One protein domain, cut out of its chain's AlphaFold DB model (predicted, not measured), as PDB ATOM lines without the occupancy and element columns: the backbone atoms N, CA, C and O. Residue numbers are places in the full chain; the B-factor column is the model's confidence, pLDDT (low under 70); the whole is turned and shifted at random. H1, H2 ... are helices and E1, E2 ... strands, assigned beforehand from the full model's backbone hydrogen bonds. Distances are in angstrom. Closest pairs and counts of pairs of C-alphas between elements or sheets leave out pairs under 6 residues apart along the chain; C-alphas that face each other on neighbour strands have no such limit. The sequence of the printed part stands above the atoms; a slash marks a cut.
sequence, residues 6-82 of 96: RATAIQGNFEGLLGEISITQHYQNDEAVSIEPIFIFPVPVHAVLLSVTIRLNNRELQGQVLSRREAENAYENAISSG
ATOM      1  N   ARG A   6     560.806 349.218 347.667       93.31
ATOM      2  CA  ARG A   6     562.191 348.724 347.758       93.31
ATOM      3  C   ARG A   6     562.376 347.621 348.776       93.31
ATOM      4  O   ARG A   6     563.123 346.681 348.527       93.31
ATOM      5  N   ALA A   7     561.728 347.752 349.924       94.06
ATOM      6  CA  ALA A   7     561.876 346.802 351.009       94.06
ATOM      7  C   ALA A   7     560.605 346.742 351.844       94.06
ATOM      8  O   ALA A   7     559.943 347.758 352.054       94.06
ATOM      9  N   THR A   8     560.324 345.549 352.356       94.00
ATOM     10  CA  THR A   8     559.314 345.315 353.384       94.00
ATOM     11  C   THR A   8     559.988 344.572 354.524       94.00
ATOM     12  O   THR A   8     560.556 343.502 354.311       94.00
ATOM     13  N   ALA A   9     559.914 345.129 355.725       95.38
ATOM     14  CA  ALA A   9     560.296 344.465 356.959       95.38
ATOM     15  C   ALA A   9     559.033 344.200 357.781       95.38
ATOM     16  O   ALA A   9     558.187 345.083 357.929       95.38
ATOM     17  N   ILE A  10     558.910 342.981 358.299       93.69
ATOM     18  CA  ILE A  10     557.800 342.568 359.156       93.69
ATOM     19  C   ILE A  10     558.400 342.096 360.472       93.69
ATOM     20  O   ILE A  10     559.294 341.249 360.485       93.69
ATOM     21  N   GLN A  11     557.908 342.657 361.566       95.00
ATOM     22  CA  GLN A  11     558.281 342.292 362.925       95.00
ATOM     23  C   GLN A  11     557.015 341.890 363.670       95.00
ATOM     24  O   GLN A  11     555.990 342.552 363.542       95.00
ATOM     25  N   GLY A  12     557.084 340.795 364.422       93.44
ATOM     26  CA  GLY A  12     555.974 340.303 365.226       93.44
ATOM     27  C   GLY A  12     556.432 340.035 366.651       93.44
ATOM     28  O   GLY A  12     557.452 339.371 366.838       93.44
ATOM     29  N   ASN A  13     555.682 340.532 367.630       94.88
ATOM     30  CA  ASN A  13     555.811 340.143 369.029       94.88
ATOM     31  C   ASN A  13     554.565 339.350 369.443       94.88
ATOM     32  O   ASN A  13     553.447 339.764 369.138       94.88
ATOM     33  N   PHE A  14     554.756 338.213 370.110       93.81
ATOM     34  CA  PHE A  14     553.672 337.308 370.487       93.81
ATOM     35  C   PHE A  14     553.755 336.965 371.970       93.81
ATOM     36  O   PHE A  14     554.732 336.375 372.432       93.81
ATOM     37  N   GLU A  15     552.685 337.277 372.694       92.56
ATOM     38  CA  GLU A  15     552.521 336.987 374.114       92.56
ATOM     39  C   GLU A  15     551.246 336.160 374.305       92.56
ATOM     40  O   GLU A  15     550.127 336.669 374.406       92.56
ATOM     41  N   GLY A  16     551.404 334.833 374.294       91.44
ATOM     42  CA  GLY A  16     550.275 333.905 374.332       91.44
ATOM     43  C   GLY A  16     549.380 334.045 373.096       91.44
ATOM     44  O   GLY A  16     549.784 333.678 371.996       91.44
ATOM     45  N   LEU A  17     548.155 334.547 373.289       88.69
ATOM     46  CA  LEU A  17     547.180 334.791 372.214       88.69
ATOM     47  C   LEU A  17     547.203 336.236 371.691       88.69
ATOM     48  O   LEU A  17     546.488 336.545 370.737       88.69
ATOM     49  N   LEU A  18     547.990 337.120 372.308       87.81
ATOM     50  CA  LEU A  18     548.170 338.491 371.848       87.81
ATOM     51  C   LEU A  18     549.323 338.539 370.844       87.81
ATOM     52  O   LEU A  18     550.417 338.055 371.127       87.81
ATOM     53  N   GLY A  19     549.074 339.133 369.681       90.38
ATOM     54  CA  GLY A  19     550.093 339.388 368.671       90.38
ATOM     55  C   GLY A  19     550.120 340.863 368.304       90.38
ATOM     56  O   GLY A  19     549.084 341.433 367.965       90.38
ATOM     57  N   GLU A  20     551.303 341.462 368.330       91.75
ATOM     58  CA  GLU A  20     551.561 342.778 367.754       91.75
ATOM     59  C   GLU A  20     552.419 342.605 366.504       91.75
ATOM     60  O   GLU A  20     553.452 341.938 366.538       91.75
ATOM     61  N   ILE A  21     551.986 343.194 365.389       90.44
ATOM     62  CA  ILE A  21     552.705 343.129 364.118       90.44
ATOM     63  C   ILE A  21     553.025 344.550 363.668       90.44
ATOM     64  O   ILE A  21     552.132 345.380 363.516       90.44
ATOM     65  N   SER A  22     554.302 344.796 363.396       91.38
ATOM     66  CA  SER A  22     554.805 346.025 362.791       91.38
ATOM     67  C   SER A  22     555.285 345.747 361.370       91.38
ATOM     68  O   SER A  22     556.113 344.863 361.137       91.38
ATOM     69  N   ILE A  23     554.772 346.515 360.408       91.06
ATOM     70  CA  ILE A  23     555.159 346.443 358.996       91.06
ATOM     71  C   ILE A  23     555.830 347.762 358.617       91.06
ATOM     72  O   ILE A  23     555.220 348.823 358.722       91.06
ATOM     73  N   THR A  24     557.074 347.694 358.144       92.75
ATOM     74  CA  THR A  24     557.818 348.845 357.618       92.75
ATOM     75  C   THR A  24     558.065 348.652 356.130       92.75
ATOM     76  O   THR A  24     558.692 347.675 355.723       92.75
ATOM     77  N   GLN A  25     557.586 349.586 355.312       92.25
ATOM     78  CA  GLN A  25     557.756 349.561 353.862       92.25
ATOM     79  C   GLN A  25     558.541 350.784 353.394       92.25
ATOM     80  O   GLN A  25     558.181 351.918 353.707       92.25
ATOM     81  N   HIS A  26     559.606 350.550 352.632       92.12
ATOM     82  CA  HIS A  26     560.429 351.602 352.045       92.12
ATOM     83  C   HIS A  26     560.049 351.801 350.586       92.12
ATOM     84  O   HIS A  26     560.178 350.877 349.783       92.12
ATOM     85  N   TYR A  27     559.625 353.014 350.245       89.38
ATOM     86  CA  TYR A  27     559.262 353.404 348.888       89.38
ATOM     87  C   TYR A  27     560.253 354.434 348.349       89.38
ATOM     88  O   TYR A  27     560.677 355.328 349.076       89.38
ATOM     89  N   GLN A  28     560.599 354.321 347.071       90.25
ATOM     90  CA  GLN A  28     561.443 355.275 346.368       90.25
ATOM     91  C   GLN A  28     560.896 355.500 344.960       90.25
ATOM     92  O   GLN A  28     560.787 354.562 344.169       90.25
ATOM     93  N   ASN A  29     560.570 356.756 344.662       88.56
ATOM     94  CA  ASN A  29     560.247 357.201 343.316       88.56
ATOM     95  C   ASN A  29     561.550 357.487 342.554       88.56
ATOM     96  O   ASN A  29     562.283 358.394 342.936       88.56
ATOM     97  N   ASP A  30     561.830 356.720 341.500       88.00
ATOM     98  CA  ASP A  30     562.977 356.965 340.606       88.00
ATOM     99  C   ASP A  30     562.614 357.860 339.412       88.00
ATOM    100  O   ASP A  30     563.469 358.159 338.577       88.00
ATOM    101  N   GLU A  31     561.344 358.239 339.269       86.25
ATOM    102  CA  GLU A  31     560.899 359.050 338.144       86.25
ATOM    103  C   GLU A  31     561.240 360.529 338.354       86.25
ATOM    104  O   GLU A  31     561.293 361.037 339.473       86.25
ATOM    105  N   ALA A  32     561.426 361.250 337.247       85.19
ATOM    106  CA  ALA A  32     561.673 362.693 337.271       85.19
ATOM    107  C   ALA A  32     560.417 363.519 337.617       85.19
ATOM    108  O   ALA A  32     560.508 364.734 337.795       85.19
ATOM    109  N   VAL A  33     559.246 362.877 337.684       86.44
ATOM    110  CA  VAL A  33     557.957 363.503 337.996       86.44
ATOM    111  C   VAL A  33     557.504 363.133 339.405       86.44
ATOM    112  O   VAL A  33     557.739 362.021 339.879       86.44
ATOM    113  N   SER A  34     556.843 364.071 340.084       82.06
ATOM    114  CA  SER A  34     556.222 363.800 341.381       82.06
ATOM    115  C   SER A  34     555.034 362.856 341.208       82.06
ATOM    116  O   SER A  34     554.234 363.034 340.291       82.06
ATOM    117  N   ILE A  35     554.902 361.892 342.116       82.25
ATOM    118  CA  ILE A  35     553.789 360.939 342.150       82.25
ATOM    119  C   ILE A  35     552.960 361.129 343.418       82.25
ATOM    120  O   ILE A  35     553.481 361.557 344.448       82.25
ATOM    121  N   GLU A  36     551.684 360.765 343.349       76.88
ATOM    122  CA  GLU A  36     550.770 360.735 344.492       76.88
ATOM    123  C   GLU A  36     550.463 359.270 344.852       76.88
ATOM    124  O   GLU A  36     549.657 358.620 344.177       76.88
ATOM    125  N   PRO A  37     551.149 358.682 345.852       74.06
ATOM    126  CA  PRO A  37     550.955 357.279 346.188       74.06
ATOM    127  C   PRO A  37     549.691 357.067 347.034       74.06
ATOM    128  O   PRO A  37     549.474 357.740 348.040       74.06
ATOM    129  N   ILE A  38     548.900 356.054 346.674       74.06
ATOM    130  CA  ILE A  38     547.777 355.568 347.484       74.06
ATOM    131  C   ILE A  38     548.220 354.297 348.213       74.06
ATOM    132  O   ILE A  38     548.479 353.271 347.583       74.06
ATOM    133  N   PHE A  39     548.274 354.350 349.544       73.75
ATOM    134  CA  PHE A  39     548.616 353.201 350.382       73.75
ATOM    135  C   PHE A  39     547.353 352.528 350.923       73.75
ATOM    136  O   PHE A  39     546.568 353.142 351.643       73.75
ATOM    137  N   ILE A  40     547.176 351.246 350.596       72.56
ATOM    138  CA  ILE A  40     546.104 350.397 351.124       72.56
ATOM    139  C   ILE A  40     546.767 349.246 351.870       72.56
ATOM    140  O   ILE A  40     547.478 348.445 351.265       72.56
ATOM    141  N   PHE A  41     546.532 349.154 353.174       73.62
ATOM    142  CA  PHE A  41     547.003 348.043 353.994       73.62
ATOM    143  C   PHE A  41     545.801 347.246 354.524       73.62
ATOM    144  O   PHE A  41     544.844 347.834 355.037       73.62
ATOM    145  N   PRO A  42     545.807 345.909 354.386       70.00
ATOM    146  CA  PRO A  42     544.750 345.076 354.933       70.00
ATOM    147  C   PRO A  42     544.900 344.995 356.455       70.00
ATOM    148  O   PRO A  42     545.952 344.612 356.962       70.00
ATOM    149  N   VAL A  43     543.834 345.323 357.185       77.06
ATOM    150  CA  VAL A  43     543.745 345.054 358.626       77.06
ATOM    151  C   VAL A  43     542.920 343.775 358.804       77.06
ATOM    152  O   VAL A  43     541.778 343.740 358.336       77.06
ATOM    153  N   PRO A  44     543.471 342.713 359.424       77.12
ATOM    154  CA  PRO A  44     542.716 341.499 359.719       77.12
ATOM    155  C   PRO A  44     541.438 341.800 360.509       77.12
ATOM    156  O   PRO A  44     541.424 342.688 361.353       77.12
ATOM    157  N   VAL A  45     540.378 341.016 360.288       75.19
ATOM    158  CA  VAL A  45     539.068 341.208 360.950       75.19
ATOM    159  C   VAL A  45     539.170 341.166 362.481       75.19
ATOM    160  O   VAL A  45     538.406 341.831 363.170       75.19
ATOM    161  N   HIS A  46     540.140 340.424 363.016       80.62
ATOM    162  CA  HIS A  46     540.393 340.295 364.454       80.62
ATOM    163  C   HIS A  46     541.564 341.156 364.947       80.62
ATOM    164  O   HIS A  46     542.131 340.873 365.999       80.62
ATOM    165  N   ALA A  47     541.958 342.178 364.186       82.38
ATOM    166  CA  ALA A  47     543.039 343.087 364.541       82.38
ATOM    167  C   ALA A  47     542.562 344.540 364.522       82.38
ATOM    168  O   ALA A  47     541.647 344.919 363.790       82.38
ATOM    169  N   VAL A  48     543.232 345.367 365.317       82.94
ATOM    170  CA  VAL A  48     543.051 346.818 365.320       82.94
ATOM    171  C   VAL A  48     544.332 347.486 364.841       82.94
ATOM    172  O   VAL A  48     545.434 347.018 365.119       82.94
ATOM    173  N   LEU A  49     544.189 348.579 364.096       82.38
ATOM    174  CA  LEU A  49     545.320 349.402 363.686       82.38
ATOM    175  C   LEU A  49     545.717 350.309 364.853       82.38
ATOM    176  O   LEU A  49     544.937 351.177 365.238       82.38
ATOM    177  N   LEU A  50     546.917 350.115 365.397       83.50
ATOM    178  CA  LEU A  50     547.402 350.881 366.550       83.50
ATOM    179  C   LEU A  50     547.956 352.249 366.142       83.50
ATOM    180  O   LEU A  50     547.626 353.268 366.742       83.50
ATOM    181  N   SER A  51     548.796 352.276 365.107       83.31
ATOM    182  CA  SER A  51     549.471 353.491 364.653       83.31
ATOM    183  C   SER A  51     549.891 353.390 363.193       83.31
ATOM    184  O   SER A  51     550.223 352.306 362.713       83.31
ATOM    185  N   VAL A  52     549.957 354.536 362.519       84.31
ATOM    186  CA  VAL A  52     550.597 354.681 361.208       84.31
ATOM    187  C   VAL A  52     551.528 355.880 361.265       84.31
ATOM    188  O   VAL A  52     551.115 356.968 361.655       84.31
ATOM    189  N   THR A  53     552.767 355.692 360.826       86.00
ATOM    190  CA  THR A  53     553.740 356.773 360.675       86.00
ATOM    191  C   THR A  53     554.283 356.734 359.260       86.00
ATOM    192  O   THR A  53     554.759 355.695 358.804       86.00
ATOM    193  N   ILE A  54     554.233 357.869 358.567       86.38
ATOM    194  CA  ILE A  54     554.859 358.040 357.259       86.38
ATOM    195  C   ILE A  54     556.029 359.001 357.416       86.38
ATOM    196  O   ILE A  54     555.879 360.104 357.933       86.38
ATOM    197  N   ARG A  55     557.200 358.603 356.921       87.12
ATOM    198  CA  ARG A  55     558.364 359.486 356.807       87.12
ATOM    199  C   ARG A  55     558.592 359.823 355.339       87.12
ATOM    200  O   ARG A  55     558.813 358.924 354.531       87.12
ATOM    201  N   LEU A  56     558.526 361.109 355.006       85.00
ATOM    202  CA  LEU A  56     558.786 361.651 353.672       85.00
ATOM    203  C   LEU A  56     559.963 362.622 353.763       85.00
ATOM    204  O   LEU A  56     559.821 363.726 354.292       85.00
ATOM    205  N   ASN A  57     561.123 362.233 353.233       80.12
ATOM    206  CA  ASN A  57     562.364 363.004 353.350       80.12
ATOM    207  C   ASN A  57     562.644 363.380 354.822       80.12
ATOM    208  O   ASN A  57     562.807 362.502 355.663       80.12
ATOM    209  N   ASN A  58     562.652 364.675 355.149       80.38
ATOM    210  CA  ASN A  58     562.879 365.195 356.502       80.38
ATOM    211  C   ASN A  58     561.579 365.474 357.279       80.38
ATOM    212  O   ASN A  58     561.617 366.149 358.306       80.38
ATOM    213  N   ARG A  59     560.422 365.017 356.783       78.19
ATOM    214  CA  ARG A  59     559.115 365.213 357.421       78.19
ATOM    215  C   ARG A  59     558.581 363.887 357.942       78.19
ATOM    216  O   ARG A  59     558.584 362.888 357.225       78.19
ATOM    217  N   GLU A  60     558.081 363.900 359.169       81.19
ATOM    218  CA  GLU A  60     557.334 362.790 359.749       81.19
ATOM    219  C   GLU A  60     555.861 363.192 359.849       81.19
ATOM    220  O   GLU A  60     555.526 364.245 360.387       81.19
ATOM    221  N   LEU A  61     554.995 362.366 359.272       79.69
ATOM    222  CA  LEU A  61     553.548 362.493 359.319       79.69
ATOM    223  C   LEU A  61     553.027 361.362 360.198       79.69
ATOM    224  O   LEU A  61     553.154 360.184 359.853       79.69
ATOM    225  N   GLN A  62     552.443 361.716 361.336       75.38
ATOM    226  CA  GLN A  62     551.813 360.748 362.218       75.38
ATOM    227  C   GLN A  62     550.330 360.656 361.863       75.38
ATOM    228  O   GLN A  62     549.592 361.637 361.944       75.38
ATOM    229  N   GLY A  63     549.902 359.479 361.414       67.44
ATOM    230  CA  GLY A  63     548.505 359.211 361.115       67.44
ATOM    231  C   GLY A  63     547.713 359.085 362.410       67.44
ATOM    232  O   GLY A  63     547.998 358.215 363.233       67.44
ATOM    233  N   GLN A  64     546.701 359.932 362.583       60.69
ATOM    234  CA  GLN A  64     545.715 359.762 363.642       60.69
ATOM    235  C   GLN A  64     544.613 358.824 363.143       60.69
ATOM    236  O   GLN A  64     543.972 359.088 362.125       60.69
ATOM    237  N   VAL A  65     544.396 357.710 363.846       63.25
ATOM    238  CA  VAL A  65     543.303 356.784 363.528       63.25
ATOM    239  C   VAL A  65     542.008 357.385 364.067       63.25
ATOM    240  O   VAL A  65     541.724 357.309 365.259       63.25
ATOM    241  N   LEU A  66     541.250 358.030 363.185       59.00
ATOM    242  CA  LEU A  66     539.967 358.655 363.503       59.00
ATOM    243  C   LEU A  66     538.800 357.768 363.069       59.00
ATOM    244  O   LEU A  66     538.917 356.967 362.133       59.00
ATOM    245  N   SER A  67     537.646 357.927 363.722       56.41
ATOM    246  CA  SER A  67     536.418 357.308 363.223       56.41
ATOM    247  C   SER A  67     536.068 357.879 361.847       56.41
ATOM    248  O   SER A  67     536.417 359.011 361.519       56.41
ATOM    249  N   ARG A  68     535.344 357.108 361.030       58.25
ATOM    250  CA  ARG A  68     535.035 357.470 359.637       58.25
ATOM    251  C   ARG A  68     534.511 358.904 359.472       58.25
ATOM    252  O   ARG A  68     535.000 359.637 358.626       58.25
ATOM    253  N   ARG A  69     533.539 359.295 360.300       59.03
ATOM    254  CA  ARG A  69     532.897 360.614 360.225       59.03
ATOM    255  C   ARG A  69     533.845 361.736 360.656       59.03
ATOM    256  O   ARG A  69     533.790 362.833 360.120       59.03
ATOM    257  N   GLU A  70     534.695 361.482 361.645       57.94
ATOM    258  CA  GLU A  70     535.680 362.458 362.128       57.94
ATOM    259  C   GLU A  70     536.806 362.653 361.119       57.94
ATOM    260  O   GLU A  70     537.226 363.780 360.871       57.94
ATOM    261  N   ALA A  71     537.231 361.560 360.493       58.62
ATOM    262  CA  ALA A  71     538.228 361.544 359.443       58.62
ATOM    263  C   ALA A  71     537.741 362.351 358.212       58.62
ATOM    264  O   ALA A  71     538.451 363.242 357.744       58.62
ATOM    265  N   GLU A  72     536.509 362.112 357.745       60.97
ATOM    266  CA  GLU A  72     535.902 362.831 356.611       60.97
ATOM    267  C   GLU A  72     535.809 364.350 356.880       60.97
ATOM    268  O   GLU A  72     536.280 365.149 356.071       60.97
ATOM    269  N   ASN A  73     535.322 364.754 358.060       62.50
ATOM    270  CA  ASN A  73     535.234 366.172 358.439       62.50
ATOM    271  C   ASN A  73     536.613 366.849 358.552       62.50
ATOM    272  O   ASN A  73     536.777 368.002 358.156       62.50
ATOM    273  N   ALA A  74     537.611 366.163 359.119       59.97
ATOM    274  CA  ALA A  74     538.958 366.713 359.269       59.97
ATOM    275  C   ALA A  74     539.624 366.972 357.907       59.97
ATOM    276  O   ALA A  74     540.310 367.980 357.738       59.97
ATOM    277  N   TYR A  75     539.381 366.097 356.928       56.81
ATOM    278  CA  TYR A  75     539.893 366.248 355.569       56.81
ATOM    279  C   TYR A  75     539.257 367.421 354.818       56.81
ATOM    280  O   TYR A  75     539.975 368.246 354.252       56.81
ATOM    281  N   GLU A  76     537.925 367.526 354.839       59.62
ATOM    282  CA  GLU A  76     537.209 368.628 354.179       59.62
ATOM    283  C   GLU A  76     537.658 369.992 354.724       59.62
ATOM    284  O   GLU A  76     537.913 370.923 353.955       59.62
ATOM    285  N   ASN A  77     537.863 370.078 356.041       60.00
ATOM    286  CA  ASN A  77     538.395 371.276 356.685       60.00
ATOM    287  C   ASN A  77     539.831 371.593 356.232       60.00
ATOM    288  O   ASN A  77     540.107 372.740 355.890       60.00
ATOM    289  N   ALA A  78     540.726 370.601 356.166       57.59
ATOM    290  CA  ALA A  78     542.120 370.802 355.753       57.59
ATOM    291  C   ALA A  78     542.263 371.262 354.288       57.59
ATOM    292  O   ALA A  78     543.105 372.109 353.978       57.59
ATOM    293  N   ILE A  79     541.407 370.761 353.388       55.84
ATOM    294  CA  ILE A  79     541.370 371.223 351.993       55.84
ATOM    295  C   ILE A  79     540.843 372.656 351.898       55.84
ATOM    296  O   ILE A  79     541.386 373.462 351.143       55.84
ATOM    297  N   SER A  80     539.821 372.999 352.688       58.91
ATOM    298  CA  SER A  80     539.263 374.356 352.704       58.91
ATOM    299  C   SER A  80     540.270 375.417 353.176       58.91
ATOM    300  O   SER A  80     540.176 376.574 352.769       58.91
ATOM    301  N   SER A  81     541.265 375.022 353.980       55.06
ATOM    302  CA  SER A  81     542.331 375.895 354.481       55.06
ATOM    303  C   SER A  81     543.560 375.994 353.567       55.06
ATOM    304  O   SER A  81     544.500 376.710 353.905       55.06
ATOM    305  N   GLY A  82     543.566 375.321 352.410       44.91
ATOM    306  CA  GLY A  82     544.665 375.388 351.439       44.91
ATOM    307  C   GLY A  82     545.886 374.531 351.787       44.91
ATOM    308  O   GLY A  82     546.934 374.696 351.161       44.91
TER     309      GLY A  82
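This is residues 6 to 82 of the 96 residues of an uncharacterized protein of Synechococcaceae cyanobacterium SM1_2_3 (UniProt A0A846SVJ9). A long two-stranded hairpin, E1 and E2, is followed by a loop, residues 28 to 51, that folds back to a shorter hairpin, E3 and E4, and then by a lone helix, H1, of which residues 68 to 73 and 75 to 80 stick out. The printed part has 77 residues, with four named strands, then one named helix, in two antiparallel sheets, E1 - E2 and E3 - E4; the class is mixed, helices and strands. It is loose, with a radius of gyration of the C-alphas of 15.8 A and spans of 47 by 36 by 21 A.

Look first at E1, residues 6 to 15, and E2, residues 18 to 27, an antiparallel hairpin at 170 degrees; N 9 and O 24 are within hydrogen-bond range at 2.8 A. In the antiparallel hairpin of E3, residues 52 to 56, and E4, residues 59 to 63, at 161 degrees, N 54 and O 61 are 2.9 A apart. E2 and E3 are near each other, with 9 pairs of C-alphas within 10 A. H1, residues 68 to 80, is apart from E1, E2 and E3; its O i to N i+4 pairs are all within hydrogen-bond range.

Find C-alpha 6 at (562.191, 348.724, 347.758); from there E1 runs 30.4 A, then E2 29.5 A. E3 spans 13.1 A, E4 12.7 A and H1 18.7 A, ending at C-alpha 80, (539.263, 374.356, 352.704).

The C-alphas farthest apart, of Gly 16 and Ala 32, are 48.3 A apart. The printed part has no cut; the link E2 to E3 is long. Residues 63 to 82 are under pLDDT 70.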